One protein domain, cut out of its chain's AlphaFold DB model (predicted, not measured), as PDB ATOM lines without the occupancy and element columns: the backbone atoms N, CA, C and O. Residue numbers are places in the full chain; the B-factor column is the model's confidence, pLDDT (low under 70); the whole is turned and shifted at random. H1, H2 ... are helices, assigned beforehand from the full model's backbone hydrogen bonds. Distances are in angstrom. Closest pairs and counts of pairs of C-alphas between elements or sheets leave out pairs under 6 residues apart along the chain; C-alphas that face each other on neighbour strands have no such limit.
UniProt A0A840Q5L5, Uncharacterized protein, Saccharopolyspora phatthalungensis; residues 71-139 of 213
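This is residues 71 to 139 of the 213 residues of an uncharacterized protein of Saccharopolyspora phatthalungensis (UniProt A0A840Q5L5). Look for a flat, loose zigzag: H3 is in the middle, H1 and H5 reach away on opposite sides, and H2 and H4 lie beyond its ends. Residues 132 to 139 stick out. The printed part has 69 residues with five named helices, H1 to H5 in order along the chain, which hold 51 of them, and no named strand; its class is all helix, and it is only just loose, close to compact, with a radius of gyration of the C-alphas of 13.6 A and spans of 41 by 33 by 15 A.

H5, residues 121 to 137, touches H3, residues 95 to 104, with residues 121 to 128 alone, at a steep 50 degrees; closest C-alphas: Leu 101 and Val 124, 6.2 A. H1, residues 71 to 81, touches H3; closest C-alphas: His 81 and Leu 96, 5.7 A. H4, residues 108 to 114, is close to H3 but not clearly touching. H2, residues 87 to 92, touches no helix; 0 of 2 O i to N i+4 and 2 of 3 O i to N i+3 pairs are within hydrogen-bond range.

Find C-alpha 121 at (288.775, 296.786, 220.803); H5 runs 24.2 A to C-alpha 137 at (280.633, 289.505, 199.208).

The printed part has no cut. Residues 84 to 94 and 139 are under pLDDT 70.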
ATOM      1  N   ALA A  71     270.273 286.567 238.273       91.50
ATOM      2  CA  ALA A  71     270.296 285.179 237.806       91.50
ATOM      3  C   ALA A  71     269.617 285.023 236.431       91.50
ATOM      4  O   ALA A  71     270.156 284.349 235.554       91.50
ATOM      5  N   ASP A  72     268.508 285.731 236.203       91.06
ATOM      6  CA  ASP A  72     267.810 285.738 234.913       91.06
ATOM      7  C   ASP A  72     268.676 286.342 233.805       91.06
ATOM      8  O   ASP A  72     268.766 285.791 232.710       91.06
ATOM      9  N   SER A  73     269.403 287.428 234.098       89.06
ATOM     10  CA  SER A  73     270.339 288.021 233.131       89.06
ATOM     11  C   SER A  73     271.456 287.048 232.734       89.06
ATOM     12  O   SER A  73     271.900 287.033 231.586       89.06
ATOM     13  N   GLU A  74     271.881 286.190 233.665       89.44
ATOM     14  CA  GLU A  74     272.894 285.164 233.428       89.44
ATOM     15  C   GLU A  74     272.336 283.979 232.630       89.44
ATOM     16  O   GLU A  74     273.020 283.403 231.784       89.44
ATOM     17  N   LEU A  75     271.073 283.619 232.860       90.81
ATOM     18  CA  LEU A  75     270.368 282.644 232.035       90.81
ATOM     19  C   LEU A  75     270.281 283.131 230.587       90.81
ATOM     20  O   LEU A  75     270.672 282.391 229.687       90.81
ATOM     21  N   VAL A  76     269.866 284.382 230.368       89.50
ATOM     22  CA  VAL A  76     269.797 284.984 229.027       89.50
ATOM     23  C   VAL A  76     271.176 285.026 228.371       89.50
ATOM     24  O   VAL A  76     271.309 284.636 227.214       89.50
ATOM     25  N   TYR A  77     272.223 285.422 229.101       89.25
ATOM     26  CA  TYR A  77     273.592 285.418 228.577       89.25
ATOM     27  C   TYR A  77     274.017 284.029 228.077       89.25
ATOM     28  O   TYR A  77     274.530 283.906 226.962       89.25
ATOM     29  N   ARG A  78     273.783 282.981 228.879       87.81
ATOM     30  CA  ARG A  78     274.111 281.594 228.509       87.81
ATOM     31  C   ARG A  78     273.290 281.120 227.320       87.81
ATOM     32  O   ARG A  78     273.865 280.564 226.391       87.81
ATOM     33  N   PHE A  79     271.989 281.395 227.319       87.62
ATOM     34  CA  PHE A  79     271.104 281.056 226.209       87.62
ATOM     35  C   PHE A  79     271.560 281.707 224.897       87.62
ATOM     36  O   PHE A  79     271.637 281.034 223.879       87.62
ATOM     37  N   LEU A  80     271.952 282.985 224.922       87.00
ATOM     38  CA  LEU A  80     272.454 283.685 223.734       87.00
ATOM     39  C   LEU A  80     273.808 283.157 223.236       87.00
ATOM     40  O   LEU A  80     274.107 283.285 222.057       87.00
ATOM     41  N   HIS A  81     274.650 282.586 224.099       85.00
ATOM     42  CA  HIS A  81     275.932 282.007 223.672       85.00
ATOM     43  C   HIS A  81     275.802 280.539 223.254       85.00
ATOM     44  O   HIS A  81     276.566 280.066 222.415       85.00
ATOM     45  N   GLN A  82     274.847 279.813 223.835       80.44
ATOM     46  CA  GLN A  82     274.630 278.386 223.615       80.44
ATOM     47  C   GLN A  82     273.124 278.073 223.571       80.44
ATOM     48  O   GLN A  82     272.598 277.439 224.486       80.44
ATOM     49  N   PRO A  83     272.410 278.496 222.510       71.38
ATOM     50  CA  PRO A  83     270.971 278.268 222.387       71.38
ATOM     51  C   PRO A  83     270.647 276.793 222.130       71.38
ATOM     52  O   PRO A  83     269.572 276.321 222.489       71.38
ATOM     53  N   PHE A  84     271.588 276.052 221.533       67.19
ATOM     54  CA  PHE A  84     271.455 274.632 221.226       67.19
ATOM     55  C   PHE A  84     272.452 273.830 222.069       67.19
ATOM     56  O   PHE A  84     273.661 273.914 221.864       67.19
ATOM     57  N   ALA A  85     271.941 273.048 223.023       57.44
ATOM     58  CA  ALA A  85     272.736 272.238 223.953       57.44
ATOM     59  C   ALA A  85     273.327 270.955 223.327       57.44
ATOM     60  O   ALA A  85     273.995 270.174 224.003       57.44
ATOM     61  N   SER A  86     273.075 270.697 222.042       62.34
ATOM     62  CA  SER A  86     273.572 269.512 221.346       62.34
ATOM     63  C   SER A  86     275.078 269.614 221.097       62.34
ATOM     64  O   SER A  86     275.531 270.350 220.215       62.34
ATOM     65  N   TRP A  87     275.847 268.844 221.863       58.66
ATOM     66  CA  TRP A  87     277.311 268.850 221.873       58.66
ATOM     67  C   TRP A  87     277.965 268.566 220.507       58.66
ATOM     68  O   TRP A  87     279.072 269.033 220.251       58.66
ATOM     69  N   TRP A  88     277.272 267.875 219.595       63.41
ATOM     70  CA  TRP A  88     277.766 267.569 218.245       63.41
ATOM     71  C   TRP A  88     277.735 268.757 217.271       63.41
ATOM     72  O   TRP A  88     278.429 268.725 216.260       63.41
ATOM     73  N   LEU A  89     276.973 269.821 217.556       61.09
ATOM     74  CA  LEU A  89     276.960 271.034 216.725       61.09
ATOM     75  C   LEU A  89     278.021 272.059 217.154       61.09
ATOM     76  O   LEU A  89     278.295 272.986 216.399       61.09
ATOM     77  N   LEU A  90     278.650 271.896 218.326       55.91
ATOM     78  CA  LEU A  90     279.609 272.851 218.901       55.91
ATOM     79  C   LEU A  90     280.818 273.189 218.002       55.91
ATOM     80  O   LEU A  90     281.090 274.379 217.853       55.91
ATOM     81  N   PRO A  91     281.537 272.232 217.378       52.97
ATOM     82  CA  PRO A  91     282.707 272.562 216.558       52.97
ATOM     83  C   PRO A  91     282.345 273.155 215.185       52.97
ATOM     84  O   PRO A  91     283.183 273.798 214.560       52.97
ATOM     85  N   ALA A  92     281.102 272.979 214.724       55.56
ATOM     86  CA  ALA A  92     280.606 273.534 213.464       55.56
ATOM     87  C   ALA A  92     279.933 274.911 213.633       55.56
ATOM     88  O   ALA A  92     279.588 275.559 212.645       55.56
ATOM     89  N   ASN A  93     279.735 275.380 214.872       60.84
ATOM     90  CA  ASN A  93     278.955 276.580 215.141       60.84
ATOM     91  C   ASN A  93     279.852 277.823 215.235       60.84
ATOM     92  O   ASN A  93     280.248 278.251 216.321       60.84
ATOM     93  N   GLY A  94     280.079 278.490 214.097       68.81
ATOM     94  CA  GLY A  94     280.585 279.875 214.058       68.81
ATOM     95  C   GLY A  94     279.726 280.873 214.863       68.81
ATOM     96  O   GLY A  94     280.100 282.028 215.041       68.81
ATOM     97  N   TYR A  95     278.592 280.417 215.397       79.56
ATOM     98  CA  TYR A  95     277.713 281.135 216.301       79.56
ATOM     99  C   TYR A  95     278.370 281.553 217.621       79.56
ATOM    100  O   TYR A  95     278.201 282.693 218.032       79.56
ATOM    101  N   LEU A  96     279.144 280.687 218.288       83.06
ATOM    102  CA  LEU A  96     279.757 281.053 219.571       83.06
ATOM    103  C   LEU A  96     280.746 282.231 219.439       83.06
ATOM    104  O   LEU A  96     280.602 283.199 220.193       83.06
ATOM    105  N   PRO A  97     281.712 282.220 218.493       85.00
ATOM    106  CA  PRO A  97     282.578 283.377 218.290       85.00
ATOM    107  C   PRO A  97     281.802 284.605 217.791       85.00
ATOM    108  O   PRO A  97     282.143 285.717 218.185       85.00
ATOM    109  N   LEU A  98     280.731 284.429 217.006       86.06
ATOM    110  CA  LEU A  98     279.849 285.524 216.589       86.06
ATOM    111  C   LEU A  98     279.132 286.180 217.781       86.06
ATOM    112  O   LEU A  98     279.156 287.402 217.916       86.06
ATOM    113  N   CYS A  99     278.541 285.391 218.677       88.50
ATOM    114  CA  CYS A  99     277.883 285.888 219.884       88.50
ATOM    115  C   CYS A  99     278.873 286.550 220.836       88.50
ATOM    116  O   CYS A  99     278.579 287.607 221.394       88.50
ATOM    117  N   HIS A 100     280.073 285.986 220.978       89.81
ATOM    118  CA  HIS A 100     281.104 286.596 221.809       89.81
ATOM    119  C   HIS A 100     281.644 287.906 221.207       89.81
ATOM    120  O   HIS A 100     281.929 288.859 221.938       89.81
ATOM    121  N   LEU A 101     281.725 287.999 219.877       91.38
ATOM    122  CA  LEU A 101     282.036 289.240 219.170       91.38
ATOM    123  C   LEU A 101     280.932 290.289 219.371       91.38
ATOM    124  O   LEU A 101     281.244 291.436 219.688       91.38
ATOM    125  N   ALA A 102     279.659 289.897 219.271       89.81
ATOM    126  CA  ALA A 102     278.517 290.773 219.541       89.81
ATOM    127  C   ALA A 102     278.515 291.277 220.996       89.81
ATOM    128  O   ALA A 102     278.353 292.472 221.235       89.81
ATOM    129  N   TYR A 103     278.795 290.401 221.968       91.44
ATOM    130  CA  TYR A 103     278.997 290.796 223.366       91.44
ATOM    131  C   TYR A 103     280.166 291.783 223.515       91.44
ATOM    132  O   TYR A 103     280.090 292.752 224.268       91.44
ATOM    133  N   SER A 104     281.252 291.577 222.774       91.88
ATOM    134  CA  SER A 104     282.426 292.451 222.835       91.88
ATOM    135  C   SER A 104     282.190 293.830 222.200       91.88
ATOM    136  O   SER A 104     282.880 294.781 222.563       91.88
ATOM    137  N   ALA A 105     281.187 293.966 221.324       90.69
ATOM    138  CA  ALA A 105     280.733 295.244 220.772       90.69
ATOM    139  C   ALA A 105     279.899 296.080 221.764       90.69
ATOM    140  O   ALA A 105     279.596 297.242 221.487       90.69
ATOM    141  N   LEU A 106     279.533 295.524 222.927       90.25
ATOM    142  CA  LEU A 106     278.802 296.259 223.954       90.25
ATOM    143  C   LEU A 106     279.641 297.405 224.556       90.25
ATOM    144  O   LEU A 106     280.869 297.291 224.713       90.25
ATOM    145  N   PRO A 107     278.978 298.485 225.020       87.31
ATOM    146  CA  PRO A 107     279.633 299.558 225.756       87.31
ATOM    147  C   PRO A 107     280.428 299.041 226.960       87.31
ATOM    148  O   PRO A 107     280.019 298.101 227.645       87.31
ATOM    149  N   ALA A 108     281.541 299.705 227.280       88.19
ATOM    150  CA  ALA A 108     282.423 299.289 228.374       88.19
ATOM    151  C   ALA A 108     281.702 299.154 229.730       88.19
ATOM    152  O   ALA A 108     281.978 298.222 230.482       88.19
ATOM    153  N   TRP A 109     280.743 300.040 230.024       88.19
ATOM    154  CA  TRP A 109     279.956 299.974 231.261       88.19
ATOM    155  C   TRP A 109     279.078 298.714 231.327       88.19
ATOM    156  O   TRP A 109     278.963 298.117 232.393       88.19
ATOM    157  N   ALA A 110     278.515 298.273 230.197       89.19
ATOM    158  CA  ALA A 110     277.675 297.080 230.130       89.19
ATOM    159  C   ALA A 110     278.527 295.819 230.312       89.19
ATOM    160  O   ALA A 110     278.190 294.940 231.103       89.19
ATOM    161  N   ARG A 111     279.703 295.774 229.671       91.19
ATOM    162  CA  ARG A 111     280.678 294.691 229.872       91.19
ATOM    163  C   ARG A 111     281.143 294.605 231.328       91.19
ATOM    164  O   ARG A 111     281.246 293.508 231.872       91.19
ATOM    165  N   LYS A 112     281.361 295.752 231.983       90.44
ATOM    166  CA  LYS A 112     281.702 295.821 233.413       90.44
ATOM    167  C   LYS A 112     280.570 295.303 234.306       90.44
ATOM    168  O   LYS A 112     280.858 294.595 235.263       90.44
ATOM    169  N   LEU A 113     279.311 295.609 233.984       89.56
ATOM    170  CA  LEU A 113     278.142 295.114 234.722       89.56
ATOM    171  C   LEU A 113     278.011 293.583 234.636       89.56
ATOM    172  O   LEU A 113     277.732 292.927 235.637       89.56
ATOM    173  N   HIS A 114     278.244 293.007 233.453       86.81
ATOM    174  CA  HIS A 114     278.213 291.555 233.259       86.81
ATOM    175  C   HIS A 114     279.456 290.843 233.816       86.81
ATOM    176  O   HIS A 114     279.375 289.671 234.182       86.81
ATOM    177  N   GLY A 115     280.596 291.535 233.910       88.50
ATOM    178  CA  GLY A 115     281.823 291.017 234.524       88.50
ATOM    179  C   GLY A 115     282.505 289.901 233.726       88.50
ATOM    180  O   GLY A 115     283.278 289.133 234.289       88.50
ATOM    181  N   ARG A 116     282.205 289.776 232.427       87.06
ATOM    182  CA  ARG A 116     282.803 288.769 231.537       87.06
ATOM    183  C   ARG A 116     283.945 289.384 230.722       87.06
ATOM    184  O   ARG A 116     283.824 290.550 230.323       87.06
ATOM    185  N   PRO A 117     285.008 288.616 230.418       87.75
ATOM    186  CA  PRO A 117     286.044 289.069 229.500       87.75
ATOM    187  C   PRO A 117     285.429 289.346 228.125       87.75
ATOM    188  O   PRO A 117     284.472 288.695 227.710       87.75
ATOM    189  N   ALA A 118     285.971 290.345 227.442       89.31
ATOM    190  CA  ALA A 118     285.601 290.704 226.082       89.31
ATOM    191  C   ALA A 118     286.867 290.783 225.238       89.31
ATOM    192  O   ALA A 118     287.962 290.982 225.773       89.31
ATOM    193  N   PHE A 119     286.712 290.673 223.923       88.31
ATOM    194  CA  PHE A 119     287.833 290.855 223.019       88.31
ATOM    195  C   PHE A 119     288.406 292.281 223.100       88.31
ATOM    196  O   PHE A 119     287.679 293.238 223.395       88.31
ATOM    197  N   PRO A 120     289.709 292.451 222.807       87.88
ATOM    198  CA  PRO A 120     290.303 293.768 222.638       87.88
ATOM    199  C   PRO A 120     289.566 294.573 221.561       87.88
ATOM    200  O   PRO A 120     289.197 294.027 220.522       87.88
ATOM    201  N   ALA A 121     289.423 295.885 221.761       86.44
ATOM    202  CA  ALA A 121     288.775 296.786 220.803       86.44
ATOM    203  C   ALA A 121     289.226 296.612 219.330       86.44
ATOM    204  O   ALA A 121     288.346 296.546 218.470       86.44
ATOM    205  N   PRO A 122     290.532 296.474 218.999       86.94
ATOM    206  CA  PRO A 122     290.943 296.260 217.607       86.94
ATOM    207  C   PRO A 122     290.458 294.920 217.038       86.94
ATOM    208  O   PRO A 122     290.098 294.849 215.868       86.94
ATOM    209  N   VAL A 123     290.391 293.868 217.859       89.38
ATOM    210  CA  VAL A 123     289.869 292.556 217.443       89.38
ATOM    211  C   VAL A 123     288.374 292.654 217.146       89.38
ATOM    212  O   VAL A 123     287.911 292.106 216.150       89.38
ATOM    213  N   VAL A 124     287.629 293.400 217.966       89.44
ATOM    214  CA  VAL A 124     286.197 293.641 217.745       89.44
ATOM    215  C   VAL A 124     285.962 294.398 216.441       89.44
ATOM    216  O   VAL A 124     285.149 293.966 215.628       89.44
ATOM    217  N   ALA A 125     286.693 295.493 216.215       88.44
ATOM    218  CA  ALA A 125     286.562 296.300 215.003       88.44
ATOM    219  C   ALA A 125     286.886 295.487 213.740       88.44
ATOM    220  O   ALA A 125     286.081 295.443 212.811       88.44
ATOM    221  N   THR A 126     288.014 294.771 213.731       89.94
ATOM    222  CA  THR A 126     288.413 293.914 212.606       89.94
ATOM    223  C   THR A 126     287.424 292.774 212.380       89.94
ATOM    224  O   THR A 126     287.077 292.487 211.236       89.94
ATOM    225  N   GLY A 127     286.923 292.146 213.448       89.00
ATOM    226  CA  GLY A 127     285.921 291.085 213.352       89.00
ATOM    227  C   GLY A 127     284.609 291.578 212.741       89.00
ATOM    228  O   GLY A 127     284.084 290.954 211.822       89.00
ATOM    229  N   LEU A 128     284.101 292.727 213.198       90.81
ATOM    230  CA  LEU A 128     282.880 293.332 212.657       90.81
ATOM    231  C   LEU A 128     283.060 293.807 211.212       90.81
ATOM    232  O   LEU A 128     282.172 293.599 210.384       90.81
ATOM    233  N   TYR A 129     284.211 294.397 210.889       88.50
ATOM    234  CA  TYR A 129     284.559 294.765 209.518       88.50
ATOM    235  C   TYR A 129     284.620 293.533 208.605       88.50
ATOM    236  O   TYR A 129     284.021 293.530 207.531       88.50
ATOM    237  N   GLY A 130     285.279 292.460 209.052       87.88
ATOM    238  CA  GLY A 130     285.372 291.196 208.324       87.88
ATOM    239  C   GLY A 130     284.003 290.559 208.085       87.88
ATOM    240  O   GLY A 130     283.706 290.162 206.960       87.88
ATOM    241  N   LEU A 131     283.133 290.537 209.099       86.75
ATOM    242  CA  LEU A 131     281.753 290.057 208.959       86.75
ATOM    243  C   LEU A 131     280.944 290.895 207.969       86.75
ATOM    244  O   LEU A 131     280.224 290.340 207.141       86.75
ATOM    245  N   ARG A 132     281.079 292.223 208.018       86.12
ATOM    246  CA  ARG A 132     280.441 293.121 207.051       86.12
ATOM    247  C   ARG A 132     280.932 292.839 205.632       86.12
ATOM    248  O   ARG A 132     280.111 292.700 204.729       86.12
ATOM    249  N   ALA A 133     282.245 292.762 205.431       85.88
ATOM    250  CA  ALA A 133     282.846 292.505 204.126       85.88
ATOM    251  C   ALA A 133     282.407 291.145 203.566       85.88
ATOM    252  O   ALA A 133     281.984 291.063 202.415       85.88
ATOM    253  N   ALA A 134     282.413 290.104 204.401       84.12
ATOM    254  CA  ALA A 134     281.920 288.779 204.039       84.12
ATOM    255  C   ALA A 134     280.426 288.798 203.681       84.12
ATOM    256  O   ALA A 134     280.030 288.200 202.685       84.12
ATOM    257  N   GLY A 135     279.601 289.525 204.441       80.88
ATOM    258  CA  GLY A 135     278.173 289.680 204.159       80.88
ATOM    259  C   GLY A 135     277.885 290.400 202.837       80.88
ATOM    260  O   GLY A 135     276.951 290.023 202.137       80.88
ATOM    261  N   LEU A 136     278.699 291.396 202.470       79.56
ATOM    262  CA  LEU A 136     278.592 292.104 201.187       79.56
ATOM    263  C   LEU A 136     279.101 291.272 200.001       79.56
ATOM    264  O   LEU A 136     278.599 291.425 198.892       79.56
ATOM    265  N   ALA A 137     280.086 290.400 200.227       79.00
ATOM    266  CA  ALA A 137     280.633 289.505 199.208       79.00
ATOM    267  C   ALA A 137     279.808 288.216 199.024       79.00
ATOM    268  O   ALA A 137     279.958 287.527 198.014       79.00
ATOM    269  N   ALA A 138     278.948 287.870 199.988       74.75
ATOM    270  CA  ALA A 138     278.144 286.659 199.932       74.75
ATOM    271  C   ALA A 138     277.125 286.731 198.776       74.75
ATOM    272  O   ALA A 138     276.367 287.699 198.670       74.75
ATOM    273  N   PRO A 139     277.042 285.702 197.913       64.50
ATOM    274  CA  PRO A 139     276.058 285.680 196.840       64.50
ATOM    275  C   PRO A 139     274.641 285.703 197.428       64.50
ATOM    276  O   PRO A 139     274.353 284.981 198.383       64.50
TER     277      PRO A 139